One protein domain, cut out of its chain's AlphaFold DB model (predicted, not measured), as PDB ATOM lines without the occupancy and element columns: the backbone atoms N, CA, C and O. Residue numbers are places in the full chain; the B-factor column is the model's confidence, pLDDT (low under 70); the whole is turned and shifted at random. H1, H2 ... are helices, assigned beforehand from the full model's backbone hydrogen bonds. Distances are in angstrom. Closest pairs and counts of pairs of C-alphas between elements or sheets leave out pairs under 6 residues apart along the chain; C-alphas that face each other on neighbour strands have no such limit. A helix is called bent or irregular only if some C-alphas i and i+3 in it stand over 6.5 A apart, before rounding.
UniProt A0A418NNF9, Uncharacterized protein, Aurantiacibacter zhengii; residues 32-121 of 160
ATOM      1  N   THR A  32     -64.062  44.757  45.216       96.69
ATOM      2  CA  THR A  32     -62.710  44.590  45.768       96.69
ATOM      3  C   THR A  32     -62.005  43.396  45.137       96.69
ATOM      4  O   THR A  32     -60.822  43.477  44.798       96.69
ATOM      5  N   GLU A  33     -62.732  42.292  44.964       96.19
ATOM      6  CA  GLU A  33     -62.215  41.095  44.302       96.19
ATOM      7  C   GLU A  33     -61.925  41.379  42.826       96.19
ATOM      8  O   GLU A  33     -60.847  41.051  42.328       96.19
ATOM      9  N   TRP A  34     -62.846  42.064  42.140       97.19
ATOM     10  CA  TRP A  34     -62.672  42.447  40.740       97.19
ATOM     11  C   TRP A  34     -61.462  43.370  40.540       97.19
ATOM     12  O   TRP A  34     -60.638  43.128  39.660       97.19
ATOM     13  N   ASP A  35     -61.280  44.374  41.403       97.94
ATOM     14  CA  ASP A  35     -60.127  45.281  41.365       97.94
ATOM     15  C   ASP A  35     -58.802  44.543  41.651       97.94
ATOM     16  O   ASP A  35     -57.741  44.903  41.129       97.94
ATOM     17  N   ALA A  36     -58.821  43.499  42.486       98.00
ATOM     18  CA  ALA A  36     -57.658  42.641  42.701       98.00
ATOM     19  C   ALA A  36     -57.326  41.799  41.456       98.00
ATOM     20  O   ALA A  36     -56.161  41.742  41.060       98.00
ATOM     21  N   ALA A  37     -58.330  41.205  40.807       98.06
ATOM     22  CA  ALA A  37     -58.148  40.457  39.564       98.06
ATOM     23  C   ALA A  37     -57.671  41.358  38.410       98.06
ATOM     24  O   ALA A  37     -56.743  40.993  37.688       98.06
ATOM     25  N   MET A  38     -58.223  42.571  38.296       98.31
ATOM     26  CA  MET A  38     -57.787  43.583  37.330       98.31
ATOM     27  C   MET A  38     -56.311  43.935  37.513       98.31
ATOM     28  O   MET A  38     -55.550  43.906  36.546       98.31
ATOM     29  N   ARG A  39     -55.879  44.212  38.751       98.56
ATOM     30  CA  ARG A  39     -54.463  44.489  39.039       98.56
ATOM     31  C   ARG A  39     -53.566  43.320  38.656       98.56
ATOM     32  O   ARG A  39     -52.555  43.538  38.003       98.56
ATOM     33  N   LYS A  40     -53.960  42.085  38.981       98.38
ATOM     34  CA  LYS A  40     -53.190  40.889  38.611       98.38
ATOM     35  C   LYS A  40     -53.022  40.761  37.094       98.38
ATOM     36  O   LYS A  40     -51.924  40.478  36.627       98.38
ATOM     37  N   MET A  41     -54.091  40.985  36.327       98.38
ATOM     38  CA  MET A  41     -54.025  40.977  34.865       98.38
ATOM     39  C   MET A  41     -53.096  42.084  34.344       98.38
ATOM     40  O   MET A  41     -52.250  41.811  33.501       98.38
ATOM     41  N   GLN A  42     -53.206  43.309  34.866       98.56
ATOM     42  CA  GLN A  42     -52.353  44.438  34.464       98.56
ATOM     43  C   GLN A  42     -50.871  44.213  34.799       98.56
ATOM     44  O   GLN A  42     -50.001  44.574  34.013       98.56
ATOM     45  N   GLU A  43     -50.569  43.612  35.948       98.44
ATOM     46  CA  GLU A  43     -49.201  43.251  36.335       98.44
ATOM     47  C   GLU A  43     -48.618  42.175  35.409       98.44
ATOM     48  O   GLU A  43     -47.460  42.281  35.004       98.44
ATOM     49  N   ALA A  44     -49.416  41.166  35.040       98.38
ATOM     50  CA  ALA A  44     -49.005  40.123  34.103       98.38
ATOM     51  C   ALA A  44     -48.774  40.674  32.686       98.38
ATOM     52  O   ALA A  44     -47.757  40.356  32.072       98.38
ATOM     53  N   ASP A  45     -49.670  41.545  32.211       98.19
ATOM     54  CA  ASP A  45     -49.531  42.265  30.941       98.19
ATOM     55  C   ASP A  45     -48.225  43.065  30.926       98.19
ATOM     56  O   ASP A  45     -47.354  42.835  30.092       98.19
ATOM     57  N   ALA A  46     -48.013  43.905  31.946       98.62
ATOM     58  CA  ALA A  46     -46.808  44.716  32.077       98.62
ATOM     59  C   ALA A  46     -45.522  43.876  32.149       98.62
ATOM     60  O   ALA A  46     -44.491  44.294  31.614       98.62
ATOM     61  N   ALA A  47     -45.558  42.707  32.797       98.31
ATOM     62  CA  ALA A  47     -44.424  41.789  32.861       98.31
ATOM     63  C   ALA A  47     -44.106  41.175  31.490       98.31
ATOM     64  O   ALA A  47     -42.940  41.176  31.088       98.31
ATOM     65  N   CYS A  48     -45.126  40.709  30.763       97.88
ATOM     66  CA  CYS A  48     -44.985  40.194  29.402       97.88
ATOM     67  C   CYS A  48     -44.399  41.266  28.470       97.88
ATOM     68  O   CYS A  48     -43.362  41.062  27.834       97.88
ATOM     69  N   ASP A  49     -44.981  42.462  28.501       98.44
ATOM     70  CA  ASP A  49     -44.560  43.625  27.729       98.44
ATOM     71  C   ASP A  49     -43.113  44.042  28.018       98.44
ATOM     72  O   ASP A  49     -42.322  44.339  27.114       98.44
ATOM     73  N   ALA A  50     -42.744  44.091  29.301       98.56
ATOM     74  CA  ALA A  50     -41.393  44.433  29.719       98.56
ATOM     75  C   ALA A  50     -40.387  43.365  29.283       98.56
ATOM     76  O   ALA A  50     -39.289  43.715  28.845       98.56
ATOM     77  N   TYR A  51     -40.744  42.084  29.378       98.50
ATOM     78  CA  TYR A  51     -39.881  40.992  28.946       98.50
ATOM     79  C   TYR A  51     -39.676  41.009  27.429       98.50
ATOM     80  O   TYR A  51     -38.533  40.984  26.964       98.50
ATOM     81  N   TYR A  52     -40.756  41.165  26.659       98.06
ATOM     82  CA  TYR A  52     -40.684  41.288  25.207       98.06
ATOM     83  C   TYR A  52     -39.754  42.435  24.797       98.06
ATOM     84  O   TYR A  52     -38.795  42.224  24.057       98.06
ATOM     85  N   ARG A  53     -39.973  43.643  25.336       98.38
ATOM     86  CA  ARG A  53     -39.176  44.826  24.972       98.38
ATOM     87  C   ARG A  53     -37.702  44.716  25.352       98.38
ATOM     88  O   ARG A  53     -36.857  45.198  24.603       98.38
ATOM     89  N   ASN A  54     -37.387  44.140  26.512       97.94
ATOM     90  CA  ASN A  54     -36.023  44.160  27.048       97.94
ATOM     91  C   ASN A  54     -35.194  42.921  26.686       97.94
ATOM     92  O   ASN A  54     -33.968  42.993  26.739       97.94
ATOM     93  N   VAL A  55     -35.836  41.800  26.345       97.00
ATOM     94  CA  VAL A  55     -35.153  40.522  26.088       97.00
ATOM     95  C   VAL A  55     -35.413  40.030  24.671       97.00
ATOM     96  O   VAL A  55     -34.463  39.823  23.920       97.00
ATOM     97  N   VAL A  56     -36.678  39.882  24.277       96.62
ATOM     98  CA  VAL A  56     -37.032  39.254  22.992       96.62
ATOM     99  C   VAL A  56     -36.759  40.183  21.811       96.62
ATOM    100  O   VAL A  56     -36.050  39.792  20.887       96.62
ATOM    101  N   GLN A  57     -37.226  41.434  21.859       96.69
ATOM    102  CA  GLN A  57     -37.050  42.397  20.767       96.69
ATOM    103  C   GLN A  57     -35.566  42.609  20.397       96.69
ATOM    104  O   GLN A  57     -35.248  42.533  19.212       96.69
ATOM    105  N   PRO A  58     -34.615  42.781  21.344       96.25
ATOM    106  CA  PRO A  58     -33.195  42.864  20.998       96.25
ATOM    107  C   PRO A  58     -32.644  41.607  20.310       96.25
ATOM    108  O   PRO A  58     -31.793  41.712  19.423       96.25
ATOM    109  N   LEU A  59     -33.111  40.415  20.703       94.31
ATOM    110  CA  LEU A  59     -32.714  39.156  20.069       94.31
ATOM    111  C   LEU A  59     -33.275  39.049  18.646       94.31
ATOM    112  O   LEU A  59     -32.551  38.637  17.736       94.31
ATOM    113  N   GLU A  60     -34.528  39.453  18.434       93.44
ATOM    114  CA  GLU A  60     -35.137  39.530  17.103       93.44
ATOM    115  C   GLU A  60     -34.413  40.537  16.205       93.44
ATOM    116  O   GLU A  60     -34.072  40.214  15.066       93.44
ATOM    117  N   ASP A  61     -34.084  41.719  16.725       93.81
ATOM    118  CA  ASP A  61     -33.346  42.744  15.987       93.81
ATOM    119  C   ASP A  61     -31.946  42.252  15.588       93.81
ATOM    120  O   ASP A  61     -31.503  42.456  14.449       93.81
ATOM    121  N   ALA A  62     -31.251  41.555  16.494       91.94
ATOM    122  CA  ALA A  62     -29.951  40.948  16.222       91.94
ATOM    123  C   ALA A  62     -30.045  39.819  15.180       91.94
ATOM    124  O   ALA A  62     -29.189  39.715  14.292       91.94
ATOM    125  N   LEU A  63     -31.093  38.993  15.249       91.12
ATOM    126  CA  LEU A  63     -31.383  37.957  14.259       91.12
ATOM    127  C   LEU A  63     -31.626  38.574  12.874       91.12
ATOM    128  O   LEU A  63     -31.008  38.150  11.897       91.12
ATOM    129  N   GLU A  64     -32.465  39.605  12.789       90.56
ATOM    130  CA  GLU A  64     -32.751  40.328  11.547       90.56
ATOM    131  C   GLU A  64     -31.513  41.024  10.977       90.56
ATOM    132  O   GLU A  64     -31.287  41.028   9.763       90.56
ATOM    133  N   ALA A  65     -30.669  41.611  11.829       91.19
ATOM    134  CA  ALA A  65     -29.389  42.170  11.405       91.19
ATOM    135  C   ALA A  65     -28.487  41.084  10.798       91.19
ATOM    136  O   ALA A  65     -27.939  41.269   9.712       91.19
ATOM    137  N   ARG A  66     -28.399  39.913  11.441       90.25
ATOM    138  CA  ARG A  66     -27.595  38.786  10.956       90.25
ATOM    139  C   ARG A  66     -28.121  38.200   9.646       90.25
ATOM    140  O   ARG A  66     -27.323  37.854   8.776       90.25
ATOM    141  N   LEU A  67     -29.439  38.082   9.485       90.81
ATOM    142  CA  LEU A  67     -30.051  37.626   8.233       90.81
ATOM    143  C   LEU A  67     -29.743  38.591   7.087       90.81
ATOM    144  O   LEU A  67     -29.285  38.150   6.031       90.81
ATOM    145  N   ARG A  68     -29.854  39.901   7.339       90.69
ATOM    146  CA  ARG A  68     -29.457  40.936   6.375       90.69
ATOM    147  C   ARG A  68     -27.973  40.863   6.017       90.69
ATOM    148  O   ARG A  68     -27.641  40.925   4.837       90.69
ATOM    149  N   SER A  69     -27.078  40.665   6.989       89.50
ATOM    150  CA  SER A  69     -25.639  40.483   6.724       89.50
ATOM    151  C   SER A  69     -25.331  39.236   5.888       89.50
ATOM    152  O   SER A  69     -24.347  39.227   5.156       89.50
ATOM    153  N   ASN A  70     -26.181  38.209   5.949       87.81
ATOM    154  CA  ASN A  70     -26.090  37.024   5.094       87.81
ATOM    155  C   ASN A  70     -26.702  37.232   3.694       87.81
ATOM    156  O   ASN A  70     -26.812  36.269   2.937       87.81
ATOM    157  N   GLY A  71     -27.118  38.455   3.349       90.50
ATOM    158  CA  GLY A  71     -27.721  38.785   2.058       90.50
ATOM    159  C   GLY A  71     -29.167  38.310   1.901       90.50
ATOM    160  O   GLY A  71     -29.666  38.252   0.781       90.50
ATOM    161  N   VAL A  72     -29.840  37.961   3.002       89.94
ATOM    162  CA  VAL A  72     -31.201  37.421   2.989       89.94
ATOM    163  C   VAL A  72     -32.178  38.458   3.542       89.94
ATOM    164  O   VAL A  72     -32.006  38.967   4.648       89.94
ATOM    165  N   THR A  73     -33.228  38.754   2.774       87.12
ATOM    166  CA  THR A  73     -34.247  39.760   3.116       87.12
ATOM    167  C   THR A  73     -35.605  39.101   3.327       87.12
ATOM    168  O   THR A  73     -35.955  38.152   2.619       87.12
ATOM    169  N   LYS A  74     -36.389  39.619   4.277       85.75
ATOM    170  CA  LYS A  74     -37.759  39.166   4.549       85.75
ATOM    171  C   LYS A  74     -38.615  39.184   3.278       85.75
ATOM    172  O   LYS A  74     -38.565  40.141   2.509       85.75
ATOM    173  N   GLY A  75     -39.378  38.112   3.057       83.94
ATOM    174  CA  GLY A  75     -40.221  37.931   1.868       83.94
ATOM    175  C   GLY A  75     -39.521  37.291   0.662       83.94
ATOM    176  O   GLY A  75     -40.154  37.087  -0.370       83.94
ATOM    177  N   THR A  76     -38.236  36.941   0.770       87.00
ATOM    178  CA  THR A  76     -37.556  36.113  -0.239       87.00
ATOM    179  C   THR A  76     -37.779  34.626   0.038       87.00
ATOM    180  O   THR A  76     -37.917  34.219   1.190       87.00
ATOM    181  N   ALA A  77     -37.739  33.789  -1.004       85.94
ATOM    182  CA  ALA A  77     -37.888  32.334  -0.865       85.94
ATOM    183  C   ALA A  77     -36.847  31.693   0.081       85.94
ATOM    184  O   ALA A  77     -37.093  30.639   0.655       85.94
ATOM    185  N   GLN A  78     -35.691  32.341   0.254       86.94
ATOM    186  CA  GLN A  78     -34.572  31.865   1.075       86.94
ATOM    187  C   GLN A  78     -34.667  32.305   2.546       86.94
ATOM    188  O   GLN A  78     -33.921  31.803   3.389       86.94
ATOM    189  N   TYR A  79     -35.561  33.245   2.873       88.50
ATOM    190  CA  TYR A  79     -35.618  33.862   4.197       88.50
ATOM    191  C   TYR A  79     -36.034  32.888   5.294       88.50
ATOM    192  O   TYR A  79     -35.320  32.767   6.288       88.50
ATOM    193  N   ASP A  80     -37.118  32.138   5.101       88.69
ATOM    194  CA  ASP A  80     -37.633  31.245   6.145       88.69
ATOM    195  C   ASP A  80     -36.666  30.099   6.460       88.69
ATOM    196  O   ASP A  80     -36.509  29.707   7.617       88.69
ATOM    197  N   GLU A  81     -35.999  29.565   5.435       89.88
ATOM    198  CA  GLU A  81     -34.989  28.522   5.599       89.88
ATOM    199  C   GLU A  81     -33.765  29.058   6.346       89.88
ATOM    200  O   GLU A  81     -33.349  28.471   7.350       89.88
ATOM    201  N   LYS A  82     -33.226  30.209   5.924       89.38
ATOM    202  CA  LYS A  82     -32.057  30.793   6.584       89.38
ATOM    203  C   LYS A  82     -32.366  31.224   8.014       89.38
ATOM    204  O   LYS A  82     -31.541  31.012   8.901       89.38
ATOM    205  N   ARG A  83     -33.553  31.785   8.257       91.06
ATOM    206  CA  ARG A  83     -34.028  32.142   9.598       91.06
ATOM    207  C   ARG A  83     -34.053  30.920  10.506       91.06
ATOM    208  O   ARG A  83     -33.474  30.985  11.585       91.06
ATOM    209  N   ARG A  84     -34.637  29.803  10.056       88.56
ATOM    210  CA  ARG A  84     -34.629  28.534  10.807       88.56
ATOM    211  C   ARG A  84     -33.212  28.063  11.128       88.56
ATOM    212  O   ARG A  84     -32.951  27.691  12.266       88.56
ATOM    213  N   GLU A  85     -32.288  28.126  10.171       88.75
ATOM    214  CA  GLU A  85     -30.890  27.726  10.391       88.75
ATOM    215  C   GLU A  85     -30.180  28.594  11.445       88.75
ATOM    216  O   GLU A  85     -29.433  28.080  12.278       88.75
ATOM    217  N   VAL A  86     -30.387  29.914  11.403       87.25
ATOM    218  CA  VAL A  86     -29.757  30.846  12.350       87.25
ATOM    219  C   VAL A  86     -30.366  30.698  13.745       87.25
ATOM    220  O   VAL A  86     -29.615  30.635  14.717       87.25
ATOM    221  N   VAL A  87     -31.693  30.585  13.835       89.25
ATOM    222  CA  VAL A  87     -32.426  30.384  15.095       89.25
ATOM    223  C   VAL A  87     -32.038  29.064  15.758       89.25
ATOM    224  O   VAL A  87     -31.721  29.061  16.941       89.25
ATOM    225  N   ALA A  88     -31.919  27.972  14.995       86.12
ATOM    226  CA  ALA A  88     -31.503  26.670  15.527       86.12
ATOM    227  C   ALA A  88     -30.112  26.688  16.195       86.12
ATOM    228  O   ALA A  88     -29.781  25.798  16.974       86.12
ATOM    229  N   LYS A  89     -29.281  27.690  15.885       84.12
ATOM    230  CA  LYS A  89     -27.947  27.882  16.472       84.12
ATOM    231  C   LYS A  89     -27.939  28.892  17.628       84.12
ATOM    232  O   LYS A  89     -26.892  29.079  18.242       84.12
ATOM    233  N   ALA A  90     -29.060  29.552  17.912       82.44
ATOM    234  CA  ALA A  90     -29.196  30.580  18.935       82.44
ATOM    235  C   ALA A  90     -30.014  30.040  20.120       82.44
ATOM    236  O   ALA A  90     -31.220  30.242  20.199       82.44
ATOM    237  N   HIS A  91     -29.351  29.348  21.050       73.69
ATOM    238  CA  HIS A  91     -30.009  28.751  22.220       73.69
ATOM    239  C   HIS A  91     -30.769  29.789  23.070       73.69
ATOM    240  O   HIS A  91     -31.882  29.526  23.519       73.69
ATOM    241  N   ASP A  92     -30.211  30.993  23.216       87.88
ATOM    242  CA  ASP A  92     -30.838  32.087  23.970       87.88
ATOM    243  C   ASP A  92     -32.140  32.585  23.323       87.88
ATOM    244  O   ASP A  92     -33.008  33.104  24.016       87.88
ATOM    245  N   TYR A  93     -32.308  32.395  22.009       89.56
ATOM    246  CA  TYR A  93     -33.527  32.781  21.295       89.56
ATOM    247  C   TYR A  93     -34.707  31.894  21.696       89.56
ATOM    248  O   TYR A  93     -35.768  32.402  22.041       89.56
ATOM    249  N   HIS A  94     -34.518  30.573  21.691       90.62
ATOM    250  CA  HIS A  94     -35.570  29.638  22.090       90.62
ATOM    251  C   HIS A  94     -35.945  29.811  23.559       90.62
ATOM    252  O   HIS A  94     -37.114  30.013  23.857       90.62
ATOM    253  N   ALA A  95     -34.953  29.859  24.453       93.50
ATOM    254  CA  ALA A  95     -35.209  30.047  25.878       93.50
ATOM    255  C   ALA A  95     -35.948  31.365  26.182       93.50
ATOM    256  O   ALA A  95     -36.812  31.396  27.056       93.50
ATOM    257  N   ALA A  96     -35.638  32.447  25.458       95.94
ATOM    258  CA  ALA A  96     -36.352  33.710  25.613       95.94
ATOM    259  C   ALA A  96     -37.802  33.629  25.113       95.94
ATOM    260  O   ALA A  96     -38.702  34.165  25.752       95.94
ATOM    261  N   HIS A  97     -38.055  32.952  23.990       95.31
ATOM    262  CA  HIS A  97     -39.421  32.771  23.499       95.31
ATOM    263  C   HIS A  97     -40.254  31.844  24.393       95.31
ATOM    264  O   HIS A  97     -41.417  32.159  24.620       95.31
ATOM    265  N   ASP A  98     -39.666  30.786  24.953       96.31
ATOM    266  CA  ASP A  98     -40.349  29.897  25.901       96.31
ATOM    267  C   ASP A  98     -40.770  30.661  27.173       96.31
ATOM    268  O   ASP A  98     -41.879  30.499  27.681       96.31
ATOM    269  N   GLU A  99     -39.908  31.544  27.685       97.88
ATOM    270  CA  GLU A  99     -40.246  32.380  28.843       97.88
ATOM    271  C   GLU A  99     -41.288  33.454  28.503       97.88
ATOM    272  O   GLU A  99     -42.168  33.736  29.319       97.88
ATOM    273  N   LEU A 100     -41.236  34.032  27.297       98.00
ATOM    274  CA  LEU A 100     -42.283  34.938  26.823       98.00
ATOM    275  C   LEU A 100     -43.633  34.215  26.723       98.00
ATOM    276  O   LEU A 100     -44.630  34.755  27.192       98.00
ATOM    277  N   GLU A 101     -43.668  33.008  26.156       98.06
ATOM    278  CA  GLU A 101     -44.877  32.178  26.075       98.06
ATOM    279  C   GLU A 101     -45.442  31.912  27.473       98.06
ATOM    280  O   GLU A 101     -46.613  32.188  27.726       98.06
ATOM    281  N   ARG A 102     -44.591  31.534  28.432       98.44
ATOM    282  CA  ARG A 102     -44.997  31.349  29.831       98.44
ATOM    283  C   ARG A 102     -45.591  32.620  30.458       98.44
ATOM    284  O   ARG A 102     -46.507  32.534  31.275       98.44
ATOM    285  N   LEU A 103     -45.062  33.804  30.146       98.31
ATOM    286  CA  LEU A 103     -45.605  35.079  30.637       98.31
ATOM    287  C   LEU A 103     -46.936  35.434  29.960       98.31
ATOM    288  O   LEU A 103     -47.851  35.896  30.644       98.31
ATOM    289  N   CYS A 104     -47.057  35.178  28.655       97.69
ATOM    290  CA  CYS A 104     -48.315  35.288  27.923       97.69
ATOM    291  C   CYS A 104     -49.389  34.383  28.531       97.69
ATOM    292  O   CYS A 104     -50.502  34.852  28.744       97.69
ATOM    293  N   ASP A 105     -49.059  33.138  28.882       98.00
ATOM    294  CA  ASP A 105     -49.994  32.214  29.535       98.00
ATOM    295  C   ASP A 105     -50.505  32.776  30.867       98.00
ATOM    296  O   ASP A 105     -51.708  32.793  31.116       98.00
ATOM    297  N   VAL A 106     -49.618  33.334  31.698       98.25
ATOM    298  CA  VAL A 106     -50.012  33.966  32.971       98.25
ATOM    299  C   VAL A 106     -50.942  35.164  32.747       98.25
ATOM    300  O   VAL A 106     -51.889  35.361  33.514       98.25
ATOM    301  N   PHE A 107     -50.683  35.972  31.716       98.06
ATOM    302  CA  PHE A 107     -51.563  37.076  31.337       98.06
ATOM    303  C   PHE A 107     -52.929  36.574  30.854       98.06
ATOM    304  O   PHE A 107     -53.954  37.053  31.344       98.06
ATOM    305  N   CYS A 108     -52.946  35.588  29.956       96.06
ATOM    306  CA  CYS A 108     -54.161  34.963  29.442       96.06
ATOM    307  C   CYS A 108     -55.003  34.377  30.581       96.06
ATOM    308  O   CYS A 108     -56.185  34.692  30.680       96.06
ATOM    309  N   ASP A 109     -54.395  33.625  31.500       97.31
ATOM    310  CA  ASP A 109     -55.075  33.057  32.669       97.31
ATOM    311  C   ASP A 109     -55.700  34.143  33.557       97.31
ATOM    312  O   ASP A 109     -56.843  34.017  34.009       97.31
ATOM    313  N   ALA A 110     -54.969  35.232  33.811       97.81
ATOM    314  CA  ALA A 110     -55.472  36.343  34.614       97.81
ATOM    315  C   ALA A 110     -56.620  37.093  33.917       97.81
ATOM    316  O   ALA A 110     -57.599  37.461  34.569       97.81
ATOM    317  N   GLN A 111     -56.521  37.299  32.603       97.06
ATOM    318  CA  GLN A 111     -57.564  37.939  31.806       97.06
ATOM    319  C   GLN A 111     -58.825  37.075  31.734       97.06
ATOM    320  O   GLN A 111     -59.928  37.586  31.937       97.06
ATOM    321  N   SER A 112     -58.670  35.774  31.494       94.94
ATOM    322  CA  SER A 112     -59.766  34.808  31.493       94.94
ATOM    323  C   SER A 112     -60.506  34.809  32.827       94.94
ATOM    324  O   SER A 112     -61.725  34.970  32.841       94.94
ATOM    325  N   ALA A 113     -59.778  34.738  33.947       94.81
ATOM    326  CA  ALA A 113     -60.383  34.799  35.276       94.81
ATOM    327  C   ALA A 113     -61.193  36.092  35.487       94.81
ATOM    328  O   ALA A 113     -62.305  36.052  36.005       94.81
ATOM    329  N   LEU A 114     -60.673  37.239  35.043       96.56
ATOM    330  CA  LEU A 114     -61.353  38.530  35.158       96.56
ATOM    331  C   LEU A 114     -62.612  38.637  34.278       96.56
ATOM    332  O   LEU A 114     -63.601  39.255  34.680       96.56
ATOM    333  N   LEU A 115     -62.590  38.056  33.075       95.75
ATOM    334  CA  LEU A 115     -63.749  38.026  32.176       95.75
ATOM    335  C   LEU A 115     -64.872  37.123  32.711       95.75
ATOM    336  O   LEU A 115     -66.046  37.477  32.552       95.75
ATOM    337  N   ASP A 116     -64.521  36.028  33.389       94.81
ATOM    338  CA  ASP A 116     -65.462  35.119  34.057       94.81
ATOM    339  C   ASP A 116     -66.119  35.732  35.305       94.81
ATOM    340  O   ASP A 116     -67.257  35.408  35.637       94.81
ATOM    341  N   MET A 117     -65.441  36.645  36.005       95.81
ATOM    342  CA  MET A 117     -65.997  37.290  37.200       95.81
ATOM    343  C   MET A 117     -67.137  38.248  36.849       95.81
ATOM    344  O   MET A 117     -66.916  39.130  36.023       95.81
ATOM    345  N   PRO A 118     -68.314  38.207  37.496       96.62
ATOM    346  CA  PRO A 118     -69.384  39.165  37.219       96.62
ATOM    347  C   PRO A 118     -68.928  40.623  37.403       96.62
ATOM    348  O   PRO A 118     -68.234  40.955  38.363       96.62
ATOM    349  N   ALA A 119     -69.320  41.516  36.493       96.88
ATOM    350  CA  ALA A 119     -68.928  42.923  36.557       96.88
ATOM    351  C   ALA A 119     -69.596  43.636  37.756       96.88
ATOM    352  O   ALA A 119     -70.826  43.668  37.839       96.88
ATOM    353  N   PRO A 120     -68.856  44.260  38.682       97.12
ATOM    354  CA  PRO A 120     -69.456  44.919  39.849       97.12
ATOM    355  C   PRO A 120     -70.375  46.095  39.495       97.12
ATOM    356  O   PRO A 120     -71.372  46.323  40.178       97.12
ATOM    357  N   ASP A 121     -70.094  46.806  38.403       96.44
ATOM    358  CA  ASP A 121     -70.820  48.006  37.987       96.44
ATOM    359  C   ASP A 121     -70.670  48.279  36.480       96.44
ATOM    360  O   ASP A 121     -70.016  47.538  35.740       96.44
TER     361      ASP A 121
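What this domain is: This is residues 32 to 121 of the 160 residues of an uncharacterized protein of Aurantiacibacter zhengii (UniProt A0A418NNF9). Two long helices, H1 and H3, run side by side in opposite directions for much of a narrow rod, with short H2 packed on H1b near one end. The printed part has 90 residues with three named helices, H1, H2, H3 in chain order, and no named strand: all helix. It is only just loose, close to extended, with a radius of gyration of the C-alphas of 18.2 A and spans of 57 by 22 by 16 A.

How they stand to each other: H1, residues 32 to 69, assigned as one helix by its hydrogen bonds, is bent: C-alphas 54 and 57 are 6.6 A apart. Its arms, H1a, residues 32 to 54, and H1b, residues 57 to 69, stand at a shallow tilt of 26 degrees. H1a touches H3, residues 91 to 116, at a shallow tilt of 19 degrees, opposite ways; the closest C-alphas, of Ala 44 and Phe 107, are 4.8 A apart. H1b, with residues 63 to 67 alone, touches H2, residues 79 to 87, at a steep tilt of 60 degrees; the closest C-alphas, of Leu 67 and Arg 83, are 6.9 A apart. H1a and H2 are apart. In H1a, H1b, H2 and H3 every O i to N i+4 pair is within hydrogen-bond range.

Where its parts are: H1a, 32.6 A long, begins at C-alpha 32 (-62.710, 44.590, 45.768); H1b spans 18.2 A and H2 11.9 A. H3, 37.9 A, ends at C-alpha 116 (-65.462, 35.119, 34.057).

The domain as a whole: The C-alphas farthest apart, of Gly 71 and Asp 121, are 56.9 A apart. The printed part has no cut, no link is long, and no printed residue is under 70 in pLDDT.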